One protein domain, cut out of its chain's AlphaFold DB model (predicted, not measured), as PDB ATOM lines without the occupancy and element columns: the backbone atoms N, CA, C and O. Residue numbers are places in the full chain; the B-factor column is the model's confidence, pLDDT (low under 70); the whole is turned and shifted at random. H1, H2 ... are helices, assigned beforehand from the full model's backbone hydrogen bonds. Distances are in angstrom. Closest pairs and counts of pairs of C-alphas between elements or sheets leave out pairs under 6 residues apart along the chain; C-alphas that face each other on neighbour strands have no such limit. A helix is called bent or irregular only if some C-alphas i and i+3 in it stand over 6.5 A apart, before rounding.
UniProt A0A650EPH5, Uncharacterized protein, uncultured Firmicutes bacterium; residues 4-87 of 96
ATOM      1  N   LEU A   4      31.325 -18.360 -23.687       87.38
ATOM      2  CA  LEU A   4      31.945 -17.636 -24.803       87.38
ATOM      3  C   LEU A   4      32.842 -16.478 -24.340       87.38
ATOM      4  O   LEU A   4      33.867 -16.221 -24.959       87.38
ATOM      5  N   GLU A   5      32.481 -15.800 -23.249       90.44
ATOM      6  CA  GLU A   5      33.308 -14.739 -22.661       90.44
ATOM      7  C   GLU A   5      34.549 -15.345 -21.996       90.44
ATOM      8  O   GLU A   5      35.655 -14.865 -22.211       90.44
ATOM      9  N   GLU A   6      34.389 -16.451 -21.265       91.62
ATOM     10  CA  GLU A   6      35.514 -17.190 -20.674       91.62
ATOM     11  C   GLU A   6      36.477 -17.727 -21.744       91.62
ATOM     12  O   GLU A   6      37.691 -17.695 -21.557       91.62
ATOM     13  N   PHE A   7      35.949 -18.185 -22.884       84.19
ATOM     14  CA  PHE A   7      36.762 -18.570 -24.034       84.19
ATOM     15  C   PHE A   7      37.518 -17.372 -24.623       84.19
ATOM     16  O   PHE A   7      38.717 -17.466 -24.860       84.19
ATOM     17  N   TRP A   8      36.840 -16.234 -24.814       85.75
ATOM     18  CA  TRP A   8      37.445 -15.006 -25.342       85.75
ATOM     19  C   TRP A   8      38.598 -14.490 -24.475       85.75
ATOM     20  O   TRP A   8      39.634 -14.089 -25.002       85.75
ATOM     21  N   TYR A   9      38.443 -14.529 -23.150       92.62
ATOM     22  CA  TYR A   9      39.499 -14.136 -22.216       92.62
ATOM     23  C   TYR A   9      40.580 -15.208 -22.020       92.62
ATOM     24  O   TYR A   9      41.543 -14.962 -21.298       92.62
ATOM     25  N   GLY A  10      40.449 -16.373 -22.661       85.44
ATOM     26  CA  GLY A  10      41.421 -17.457 -22.567       85.44
ATOM     27  C   GLY A  10      41.393 -18.205 -21.237       85.44
ATOM     28  O   GLY A  10      42.344 -18.901 -20.934       85.44
ATOM     29  N   ASN A  11      40.320 -18.103 -20.447       88.81
ATOM     30  CA  ASN A  11      40.202 -18.793 -19.156       88.81
ATOM     31  C   ASN A  11      39.862 -20.287 -19.310       88.81
ATOM     32  O   ASN A  11      39.897 -21.048 -18.341       88.81
ATOM     33  N   LEU A  12      39.480 -20.717 -20.517       84.88
ATOM     34  CA  LEU A  12      39.171 -22.106 -20.829       84.88
ATOM     35  C   LEU A  12      40.370 -22.774 -21.501       84.88
ATOM     36  O   LEU A  12      40.643 -22.540 -22.674       84.88
ATOM     37  N   HIS A  13      41.009 -23.686 -20.769       82.19
ATOM     38  CA  HIS A  13      42.097 -24.528 -21.265       82.19
ATOM     39  C   HIS A  13      41.646 -25.995 -21.313       82.19
ATOM     40  O   HIS A  13      42.017 -26.792 -20.455       82.19
ATOM     41  N   PRO A  14      40.809 -26.396 -22.286       73.00
ATOM     42  CA  PRO A  14      40.242 -27.746 -22.318       73.00
ATOM     43  C   PRO A  14      41.299 -28.851 -22.508       73.00
ATOM     44  O   PRO A  14      41.044 -30.006 -22.151       73.00
ATOM     45  N   ASN A  15      42.479 -28.484 -23.017       73.38
ATOM     46  CA  ASN A  15      43.628 -29.368 -23.208       73.38
ATOM     47  C   ASN A  15      44.545 -29.438 -21.977       73.38
ATOM     48  O   ASN A  15      45.299 -30.395 -21.829       73.38
ATOM     49  N   GLU A  16      44.472 -28.469 -21.061       77.69
ATOM     50  CA  GLU A  16      45.289 -28.475 -19.851       77.69
ATOM     51  C   GLU A  16      44.571 -29.254 -18.756       77.69
ATOM     52  O   GLU A  16      43.590 -28.808 -18.155       77.69
ATOM     53  N   LYS A  17      45.061 -30.463 -18.494       76.38
ATOM     54  CA  LYS A  17      44.544 -31.309 -17.422       76.38
ATOM     55  C   LYS A  17      45.676 -31.736 -16.514       76.38
ATOM     56  O   LYS A  17      46.683 -32.284 -16.950       76.38
ATOM     57  N   LEU A  18      45.472 -31.535 -15.219       79.88
ATOM     58  CA  LEU A  18      46.318 -32.136 -14.201       79.88
ATOM     59  C   LEU A  18      45.864 -33.578 -13.981       79.88
ATOM     60  O   LEU A  18      44.681 -33.836 -13.740       79.88
ATOM     61  N   PHE A  19      46.799 -34.523 -14.016       81.56
ATOM     62  CA  PHE A  19      46.517 -35.879 -13.562       81.56
ATOM     63  C   PHE A  19      46.646 -35.959 -12.036       81.56
ATOM     64  O   PHE A  19      47.430 -35.247 -11.400       81.56
ATOM     65  N   ARG A  20      45.859 -36.842 -11.418       86.38
ATOM     66  CA  ARG A  20      45.943 -37.083  -9.974       86.38
ATOM     67  C   ARG A  20      47.177 -37.932  -9.668       86.38
ATOM     68  O   ARG A  20      47.378 -38.981 -10.278       86.38
ATOM     69  N   ARG A  21      47.974 -37.500  -8.690       86.19
ATOM     70  CA  ARG A  21      49.102 -38.286  -8.157       86.19
ATOM     71  C   ARG A  21      48.600 -39.561  -7.478       86.19
ATOM     72  O   ARG A  21      47.437 -39.620  -7.086       86.19
ATOM     73  N   GLN A  22      49.485 -40.550  -7.310       88.88
ATOM     74  CA  GLN A  22      49.166 -41.850  -6.691       88.88
ATOM     75  C   GLN A  22      48.098 -42.659  -7.448       88.88
ATOM     76  O   GLN A  22      47.506 -43.584  -6.898       88.88
ATOM     77  N   THR A  23      47.853 -42.320  -8.712       94.00
ATOM     78  CA  THR A  23      47.046 -43.132  -9.622       94.00
ATOM     79  C   THR A  23      47.913 -44.177 -10.312       94.00
ATOM     80  O   THR A  23      49.141 -44.082 -10.326       94.00
ATOM     81  N   GLU A  24      47.268 -45.162 -10.932       93.62
ATOM     82  CA  GLU A  24      47.947 -46.114 -11.814       93.62
ATOM     83  C   GLU A  24      48.735 -45.393 -12.920       93.62
ATOM     84  O   GLU A  24      49.880 -45.745 -13.187       93.62
ATOM     85  N   PHE A  25      48.183 -44.307 -13.471       91.62
ATOM     86  CA  PHE A  25      48.878 -43.464 -14.444       91.62
ATOM     87  C   PHE A  25      50.179 -42.868 -13.883       91.62
ATOM     88  O   PHE A  25      51.220 -42.981 -14.518       91.62
ATOM     89  N   ASP A  26      50.155 -42.292 -12.673       93.38
ATOM     90  CA  ASP A  26      51.361 -41.771 -12.005       93.38
ATOM     91  C   ASP A  26      52.414 -42.871 -11.786       93.38
ATOM     92  O   ASP A  26      53.615 -42.639 -11.930       93.38
ATOM     93  N   HIS A  27      51.976 -44.090 -11.457       93.94
ATOM     94  CA  HIS A  27      52.876 -45.230 -11.310       93.94
ATOM     95  C   HIS A  27      53.519 -45.635 -12.642       93.94
ATOM     96  O   HIS A  27      54.740 -45.785 -12.711       93.94
ATOM     97  N   ILE A  28      52.720 -45.762 -13.702       96.62
ATOM     98  CA  ILE A  28      53.197 -46.109 -15.044       96.62
ATOM     99  C   ILE A  28      54.133 -45.023 -15.580       96.62
ATOM    100  O   ILE A  28      55.197 -45.348 -16.098       96.62
ATOM    101  N   LEU A  29      53.808 -43.742 -15.384       94.44
ATOM    102  CA  LEU A  29      54.656 -42.621 -15.791       94.44
ATOM    103  C   LEU A  29      56.030 -42.675 -15.108       94.44
ATOM    104  O   LEU A  29      57.058 -42.513 -15.759       94.44
ATOM    105  N   LYS A  30      56.079 -42.977 -13.806       95.12
ATOM    106  CA  LYS A  30      57.354 -43.167 -13.089       95.12
ATOM    107  C   LYS A  30      58.159 -44.348 -13.628       95.12
ATOM    108  O   LYS A  30      59.385 -44.277 -13.675       95.12
ATOM    109  N   LEU A  31      57.492 -45.439 -14.007       97.44
ATOM    110  CA  LEU A  31      58.155 -46.588 -14.628       97.44
ATOM    111  C   LEU A  31      58.704 -46.244 -16.014       97.44
ATOM    112  O   LEU A  31      59.820 -46.661 -16.317       97.44
ATOM    113  N   LEU A  32      57.955 -45.480 -16.813       95.75
ATOM    114  CA  LEU A  32      58.386 -44.987 -18.119       95.75
ATOM    115  C   LEU A  32      59.689 -44.196 -17.985       95.75
ATOM    116  O   LEU A  32      60.690 -44.606 -18.564       95.75
ATOM    117  N   VAL A  33      59.698 -43.162 -17.135       96.19
ATOM    118  CA  VAL A  33      60.882 -42.318 -16.891       96.19
ATOM    119  C   VAL A  33      62.072 -43.162 -16.435       96.19
ATOM    120  O   VAL A  33      63.153 -43.079 -17.003       96.19
ATOM    121  N   ARG A  34      61.876 -44.071 -15.470       97.38
ATOM    122  CA  ARG A  34      62.969 -44.929 -14.984       97.38
ATOM    123  C   ARG A  34      63.532 -45.851 -16.071       97.38
ATOM    124  O   ARG A  34      64.718 -46.172 -16.051       97.38
ATOM    125  N   ASN A  35      62.680 -46.377 -16.944       97.38
ATOM    126  CA  ASN A  35      63.117 -47.252 -18.028       97.38
ATOM    127  C   ASN A  35      63.846 -46.457 -19.114       97.38
ATOM    128  O   ASN A  35      64.838 -46.941 -19.650       97.38
ATOM    129  N   GLU A  36      63.380 -45.245 -19.395       96.00
ATOM    130  CA  GLU A  36      64.016 -44.306 -20.309       96.00
ATOM    131  C   GLU A  36      65.402 -43.874 -19.816       96.00
ATOM    132  O   GLU A  36      66.357 -43.968 -20.579       96.00
ATOM    133  N   ASP A  37      65.546 -43.517 -18.537       96.44
ATOM    134  CA  ASP A  37      66.841 -43.174 -17.935       96.44
ATOM    135  C   ASP A  37      67.851 -44.320 -18.102       96.44
ATOM    136  O   ASP A  37      68.969 -44.128 -18.583       96.44
ATOM    137  N   LYS A  38      67.431 -45.551 -17.782       97.19
ATOM    138  CA  LYS A  38      68.267 -46.750 -17.956       97.19
ATOM    139  C   LYS A  38      68.639 -47.004 -19.411       97.19
ATOM    140  O   LYS A  38      69.755 -47.437 -19.690       97.19
ATOM    141  N   LEU A  39      67.704 -46.778 -20.334       96.44
ATOM    142  CA  LEU A  39      67.978 -46.900 -21.758       96.44
ATOM    143  C   LEU A  39      69.027 -45.861 -22.166       96.44
ATOM    144  O   LEU A  39      70.044 -46.234 -22.740       96.44
ATOM    145  N   MET A  40      68.845 -44.596 -21.782       95.62
ATOM    146  CA  MET A  40      69.774 -43.506 -22.080       95.62
ATOM    147  C   MET A  40      71.186 -43.755 -21.542       95.62
ATOM    148  O   MET A  40      72.154 -43.421 -22.220       95.62
ATOM    149  N   GLU A  41      71.332 -44.367 -20.367       96.62
ATOM    150  CA  GLU A  41      72.641 -44.764 -19.827       96.62
ATOM    151  C   GLU A  41      73.340 -45.839 -20.675       96.62
ATOM    152  O   GLU A  41      74.568 -45.855 -20.751       96.62
ATOM    153  N   SER A  42      72.573 -46.726 -21.316       96.69
ATOM    154  CA  SER A  42      73.109 -47.834 -22.120       96.69
ATOM    155  C   SER A  42      73.507 -47.449 -23.548       96.69
ATOM    156  O   SER A  42      74.294 -48.164 -24.167       96.69
ATOM    157  N   LEU A  43      72.978 -46.337 -24.064       97.50
ATOM    158  CA  LEU A  43      73.210 -45.878 -25.433       97.50
ATOM    159  C   LEU A  43      74.522 -45.089 -25.563       97.50
ATOM    160  O   LEU A  43      74.901 -44.310 -24.681       97.50
ATOM    161  N   ASN A  44      75.188 -45.230 -26.709       97.31
ATOM    162  CA  ASN A  44      76.297 -44.350 -27.085       97.31
ATOM    163  C   ASN A  44      75.796 -42.988 -27.613       97.31
ATOM    164  O   ASN A  44      74.600 -42.786 -27.814       97.31
ATOM    165  N   ASP A  45      76.700 -42.033 -27.841       96.88
ATOM    166  CA  ASP A  45      76.316 -40.651 -28.179       96.88
ATOM    167  C   ASP A  45      75.536 -40.530 -29.501       96.88
ATOM    168  O   ASP A  45      74.575 -39.765 -29.582       96.88
ATOM    169  N   SER A  46      75.881 -41.332 -30.515       97.44
ATOM    170  CA  SER A  46      75.168 -41.356 -31.804       97.44
ATOM    171  C   SER A  46      73.758 -41.946 -31.664       97.44
ATOM    172  O   SER A  46      72.775 -41.436 -32.214       97.44
ATOM    173  N   GLU A  47      73.630 -43.010 -30.870       98.00
ATOM    174  CA  GLU A  47      72.339 -43.623 -30.556       98.00
ATOM    175  C   GLU A  47      71.453 -42.686 -29.729       98.00
ATOM    176  O   GLU A  47      70.257 -42.598 -29.996       98.00
ATOM    177  N   LYS A  48      72.023 -41.935 -28.778       97.25
ATOM    178  CA  LYS A  48      71.301 -40.916 -27.998       97.25
ATOM    179  C   LYS A  48      70.757 -39.798 -28.875       97.25
ATOM    180  O   LYS A  48      69.616 -39.379 -28.676       97.25
ATOM    181  N   GLU A  49      71.543 -39.319 -29.839       97.38
ATOM    182  CA  GLU A  49      71.081 -38.310 -30.795       97.38
ATOM    183  C   GLU A  49      69.900 -38.847 -31.615       97.38
ATOM    184  O   GLU A  49      68.858 -38.198 -31.722       97.38
ATOM    185  N   THR A  50      70.030 -40.072 -32.129       98.06
ATOM    186  CA  THR A  50      68.972 -40.737 -32.904       98.06
ATOM    187  C   THR A  50      67.710 -40.954 -32.066       98.06
ATOM    188  O   THR A  50      66.606 -40.664 -32.523       98.06
ATOM    189  N   PHE A  51      67.856 -41.416 -30.823       96.94
ATOM    190  CA  PHE A  51      66.741 -41.641 -29.904       96.94
ATOM    191  C   PHE A  51      66.048 -40.335 -29.495       96.94
ATOM    192  O   PHE A  51      64.829 -40.299 -29.345       96.94
ATOM    193  N   THR A  52      66.803 -39.246 -29.348       96.00
ATOM    194  CA  THR A  52      66.237 -37.923 -29.053       96.00
ATOM    195  C   THR A  52      65.396 -37.422 -30.221       96.00
ATOM    196  O   THR A  52      64.231 -37.099 -30.014       96.00
ATOM    197  N   LYS A  53      65.916 -37.488 -31.454       97.75
ATOM    198  CA  LYS A  53      65.147 -37.157 -32.667       97.75
ATOM    199  C   LYS A  53      63.895 -38.023 -32.815       97.75
ATOM    200  O   LYS A  53      62.840 -37.533 -33.195       97.75
ATOM    201  N   TYR A  54      63.998 -39.314 -32.495       97.50
ATOM    202  CA  TYR A  54      62.843 -40.212 -32.481       97.50
ATOM    203  C   TYR A  54      61.762 -39.743 -31.494       97.50
ATOM    204  O   TYR A  54      60.596 -39.674 -31.881       97.50
ATOM    205  N   ARG A  55      62.135 -39.380 -30.256       95.94
ATOM    206  CA  ARG A  55      61.190 -38.839 -29.262       95.94
ATOM    207  C   ARG A  55      60.545 -37.542 -29.733       95.94
ATOM    208  O   ARG A  55      59.328 -37.442 -29.670       95.94
ATOM    209  N   GLU A  56      61.328 -36.614 -30.278       97.56
ATOM    210  CA  GLU A  56      60.808 -35.363 -30.847       97.56
ATOM    211  C   GLU A  56      59.755 -35.638 -31.933       97.56
ATOM    212  O   GLU A  56      58.652 -35.097 -31.880       97.56
ATOM    213  N   CYS A  57      60.030 -36.557 -32.866       98.00
ATOM    214  CA  CYS A  57      59.046 -36.955 -33.874       98.00
ATOM    215  C   CYS A  57      57.797 -37.614 -33.260       98.00
ATOM    216  O   CYS A  57      56.683 -37.363 -33.721       98.00
ATOM    217  N   CYS A  58      57.951 -38.468 -32.244       96.88
ATOM    218  CA  CYS A  58      56.816 -39.065 -31.538       96.88
ATOM    219  C   CYS A  58      55.951 -38.013 -30.834       96.88
ATOM    220  O   CYS A  58      54.722 -38.118 -30.879       96.88
ATOM    221  N   ASP A  59      56.570 -37.002 -30.228       95.75
ATOM    222  CA  ASP A  59      55.875 -35.900 -29.566       95.75
ATOM    223  C   ASP A  59      55.112 -35.048 -30.590       95.75
ATOM    224  O   ASP A  59      53.931 -34.768 -30.390       95.75
ATOM    225  N   GLU A  60      55.724 -34.716 -31.730       97.44
ATOM    226  CA  GLU A  60      55.054 -33.992 -32.821       97.44
ATOM    227  C   GLU A  60      53.857 -34.774 -33.389       97.44
ATOM    228  O   GLU A  60      52.768 -34.219 -33.564       97.44
ATOM    229  N   ILE A  61      54.015 -36.081 -33.630       97.56
ATOM    230  CA  ILE A  61      52.918 -36.948 -34.090       97.56
ATOM    231  C   ILE A  61      51.789 -36.987 -33.056       97.56
ATOM    232  O   ILE A  61      50.612 -36.924 -33.429       97.56
ATOM    233  N   SER A  62      52.132 -37.081 -31.769       94.94
ATOM    234  CA  SER A  62      51.155 -37.073 -30.676       94.94
ATOM    235  C   SER A  62      50.382 -35.758 -30.649       94.94
ATOM    236  O   SER A  62      49.155 -35.785 -30.650       94.94
ATOM    237  N   GLN A  63      51.067 -34.615 -30.749       93.12
ATOM    238  CA  GLN A  63      50.432 -33.294 -30.785       93.12
ATOM    239  C   GLN A  63      49.463 -33.138 -31.963       93.12
ATOM    240  O   GLN A  63      48.339 -32.660 -31.782       93.12
ATOM    241  N   ILE A  64      49.863 -33.567 -33.165       96.25
ATOM    242  CA  ILE A  64      48.992 -33.540 -34.349       96.25
ATOM    243  C   ILE A  64      47.764 -34.430 -34.121       96.25
ATOM    244  O   ILE A  64      46.634 -34.006 -34.367       96.25
ATOM    245  N   SER A  65      47.974 -35.644 -33.612       95.56
ATOM    246  CA  SER A  65      46.901 -36.614 -33.373       95.56
ATOM    247  C   SER A  65      45.907 -36.123 -32.318       95.56
ATOM    248  O   SER A  65      44.697 -36.223 -32.510       95.56
ATOM    249  N   GLU A  66      46.397 -35.559 -31.214       92.88
ATOM    250  CA  GLU A  66      45.568 -34.988 -30.150       92.88
ATOM    251  C   GLU A  66      44.755 -33.789 -30.649       92.88
ATOM    252  O   GLU A  66      43.564 -33.687 -30.344       92.88
ATOM    253  N   CYS A  67      45.358 -32.921 -31.468       92.25
ATOM    254  CA  CYS A  67      44.665 -31.799 -32.098       92.25
ATOM    255  C   CYS A  67      43.530 -32.277 -33.021       92.25
ATOM    256  O   CYS A  67      42.400 -31.795 -32.921       92.25
ATOM    257  N   GLU A  68      43.789 -33.281 -33.862       96.25
ATOM    258  CA  GLU A  68      42.772 -33.883 -34.731       96.25
ATOM    259  C   GLU A  68      41.629 -34.517 -33.927       96.25
ATOM    260  O   GLU A  68      40.452 -34.300 -34.224       96.25
ATOM    261  N   ILE A  69      41.942 -35.271 -32.867       94.19
ATOM    262  CA  ILE A  69      40.928 -35.855 -31.974       94.19
ATOM    263  C   ILE A  69      40.078 -34.750 -31.336       94.19
ATOM    264  O   ILE A  69      38.851 -34.877 -31.269       94.19
ATOM    265  N   PHE A  70      40.704 -33.657 -30.900       90.44
ATOM    266  CA  PHE A  70      40.012 -32.512 -30.321       90.44
ATOM    267  C   PHE A  70      39.041 -31.870 -31.321       90.44
ATOM    268  O   PHE A  70      37.857 -31.714 -31.011       90.44
ATOM    269  N   ILE A  71      39.502 -31.562 -32.538       93.25
ATOM    270  CA  ILE A  71      38.667 -30.988 -33.607       93.25
ATOM    271  C   ILE A  71      37.479 -31.905 -33.913       93.25
ATOM    272  O   ILE A  71      36.331 -31.447 -33.932       93.25
ATOM    273  N   ASN A  72      37.732 -33.203 -34.092       95.06
ATOM    274  CA  ASN A  72      36.691 -34.190 -34.366       95.06
ATOM    275  C   ASN A  72      35.661 -34.270 -33.227       95.06
ATOM    276  O   ASN A  72      34.458 -34.334 -33.486       95.06
ATOM    277  N   GLY A  73      36.106 -34.195 -31.969       93.12
ATOM    278  CA  GLY A  73      35.225 -34.158 -30.800       93.12
ATOM    279  C   GLY A  73      34.280 -32.951 -30.798       93.12
ATOM    280  O   GLY A  73      33.079 -33.112 -30.575       93.12
ATOM    281  N   PHE A  74      34.785 -31.753 -31.109       91.19
ATOM    282  CA  PHE A  74      33.955 -30.544 -31.211       91.19
ATOM    283  C   PHE A  74      32.960 -30.615 -32.368       91.19
ATOM    284  O   PHE A  74      31.785 -30.285 -32.194       91.19
ATOM    285  N   GLN A  75      33.406 -31.075 -33.538       95.31
ATOM    286  CA  GLN A  75      32.529 -31.259 -34.693       95.31
ATOM    287  C   GLN A  75      31.407 -32.258 -34.393       95.31
ATOM    288  O   GLN A  75      30.255 -32.011 -34.754       95.31
ATOM    289  N   LEU A  76      31.720 -33.364 -33.713       96.25
ATOM    290  CA  LEU A  76      30.731 -34.355 -33.301       96.25
ATOM    291  C   LEU A  76      29.725 -33.769 -32.301       96.25
ATOM    292  O   LEU A  76      28.520 -33.921 -32.490       96.25
ATOM    293  N   GLY A  77      30.202 -33.041 -31.288       94.19
ATOM    294  CA  GLY A  77      29.337 -32.369 -30.317       94.19
ATOM    295  C   GLY A  77      28.378 -31.369 -30.972       94.19
ATOM    296  O   GLY A  77      27.186 -31.369 -30.672       94.19
ATOM    297  N   ALA A  78      28.865 -30.564 -31.922       94.69
ATOM    298  CA  ALA A  78      28.027 -29.635 -32.677       94.69
ATOM    299  C   ALA A  78      26.954 -30.361 -33.506       94.69
ATOM    300  O   ALA A  78      25.800 -29.935 -33.516       94.69
ATOM    301  N   ARG A  79      27.306 -31.479 -34.157       93.94
ATOM    302  CA  ARG A  79      26.343 -32.308 -34.904       93.94
ATOM    303  C   ARG A  79      25.237 -32.846 -33.997       93.94
ATOM    304  O   ARG A  79      24.080 -32.758 -34.382       93.94
ATOM    305  N   PHE A  80      25.568 -33.329 -32.797       93.75
ATOM    306  CA  PHE A  80      24.559 -33.778 -31.828       93.75
ATOM    307  C   PHE A  80      23.607 -32.655 -31.411       93.75
ATOM    308  O   PHE A  80      22.401 -32.869 -31.372       93.75
ATOM    309  N   ILE A  81      24.123 -31.450 -31.145       92.94
ATOM    310  CA  ILE A  81      23.284 -30.299 -30.774       92.94
ATOM    311  C   ILE A  81      22.318 -29.938 -31.907       92.94
ATOM    312  O   ILE A  81      21.134 -29.720 -31.655       92.94
ATOM    313  N   ILE A  82      22.817 -29.877 -33.145       91.50
ATOM    314  CA  ILE A  82      22.004 -29.563 -34.326       91.50
ATOM    315  C   ILE A  82      20.915 -30.621 -34.527       91.50
ATOM    316  O   ILE A  82      19.764 -30.264 -34.764       91.50
ATOM    317  N   GLU A  83      21.263 -31.900 -34.396       89.56
ATOM    318  CA  GLU A  83      20.318 -33.012 -34.511       89.56
ATOM    319  C   GLU A  83      19.195 -32.906 -33.470       89.56
ATOM    320  O   GLU A  83      18.020 -32.914 -33.829       89.56
ATOM    321  N   CYS A  84      19.542 -32.714 -32.191       87.38
ATOM    322  CA  CYS A  84      18.560 -32.561 -31.114       87.38
ATOM    323  C   CYS A  84      17.637 -31.348 -31.296       87.38
ATOM    324  O   CYS A  84      16.528 -31.353 -30.772       87.38
ATOM    325  N   TYR A  85      18.097 -30.298 -31.979       85.12
ATOM    326  CA  TYR A  85      17.288 -29.108 -32.239       85.12
ATOM    327  C   TYR A  85      16.362 -29.279 -33.448       85.12
ATOM    328  O   TYR A  85      15.239 -28.782 -33.442       85.12
ATOM    329  N   ASN A  86      16.833 -29.956 -34.496       79.69
ATOM    330  CA  ASN A  86      16.090 -30.083 -35.748       79.69
ATOM    331  C   ASN A  86      15.053 -31.210 -35.722       79.69
ATOM    332  O   ASN A  86      14.050 -31.114 -36.431       79.69
ATOM    333  N   ASN A  87      15.277 -32.254 -34.923       64.94
ATOM    334  CA  ASN A  87      14.452 -33.454 -34.949       64.94
ATOM    335  C   ASN A  87      13.623 -33.596 -33.664       64.94
ATOM    336  O   ASN A  87      14.143 -33.914 -32.594       64.94
TER     337      ASN A  87
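This is residues 4 to 87 of the 96 residues of an uncharacterized protein of uncultured Firmicutes bacterium (UniProt A0A650EPH5). One very long helix, H3, makes the longest axis, and a shorter helix, H2, meets it near one end, so that the two form a narrow, open V joined by a tight turn. From the open end of H2 a long link, residues 9 to 23, leads to H1, a single short helical turn away from both arms of the V. The printed part has 84 residues with three named helices, in the order H1, H2, H3, and no named strand; the class is all helix. The whole is extended, with a radius of gyration of the C-alphas of 19.7 A, and the C-alphas span 62 by 30 by 28 A.

H3, residues 45 to 86, touches no helix but is near H2, residues 24 to 42. These two are close but not clearly touching, with 1 pair of C-alphas within 8 A. Their closest C-alphas are those of Met 40 and Lys 48, 6.6 A apart. Their lines stand at a shallow tilt of 25 degrees, and they run opposite ways. Their centres are 23.1 A apart. H1, residues 4 to 8, is apart from H3 and apart from H2. In H1, H2 and H3 every pair of O i and N i+4 is within hydrogen-bond range.

H3 has 42 residues, Asp 45 to Asn 86, and measures 61.6 A from first to last C-alpha. It begins with C-alpha 45 at (76.316, -40.651, -28.179) and ends with C-alpha 86 at (16.090, -30.083, -35.748). H2 has 19 residues, Glu 24 to Ser 42, and measures 27.2 A from first to last C-alpha; its C-alpha 24 is at (47.947, -46.114, -11.814). H1 has 5 residues, Leu 4 to Trp 8, and measures 6.1 A; its C-alpha 4 is at (31.945, -17.636, -24.803). No helix is bent.

The two C-alphas farthest apart are those of Asn 44 and Asn 87, at 63.3 A. The C-alphas of Leu 4 and Asn 87, the first and last printed residues, are 25.7 A apart. The printed part has no cut. The link from H2 to H3, 2 residues, is tight, and the link from H1 to H2, 15 residues, is long. Among the stretches that stand free are residues 16 to 38, of which 24 to 38 belong to H2, and residues 71 to 87, of which 71 to 86 belong to H3. The mean pLDDT of the printed part is 92.1, and residue 87 is the one printed residue under 70.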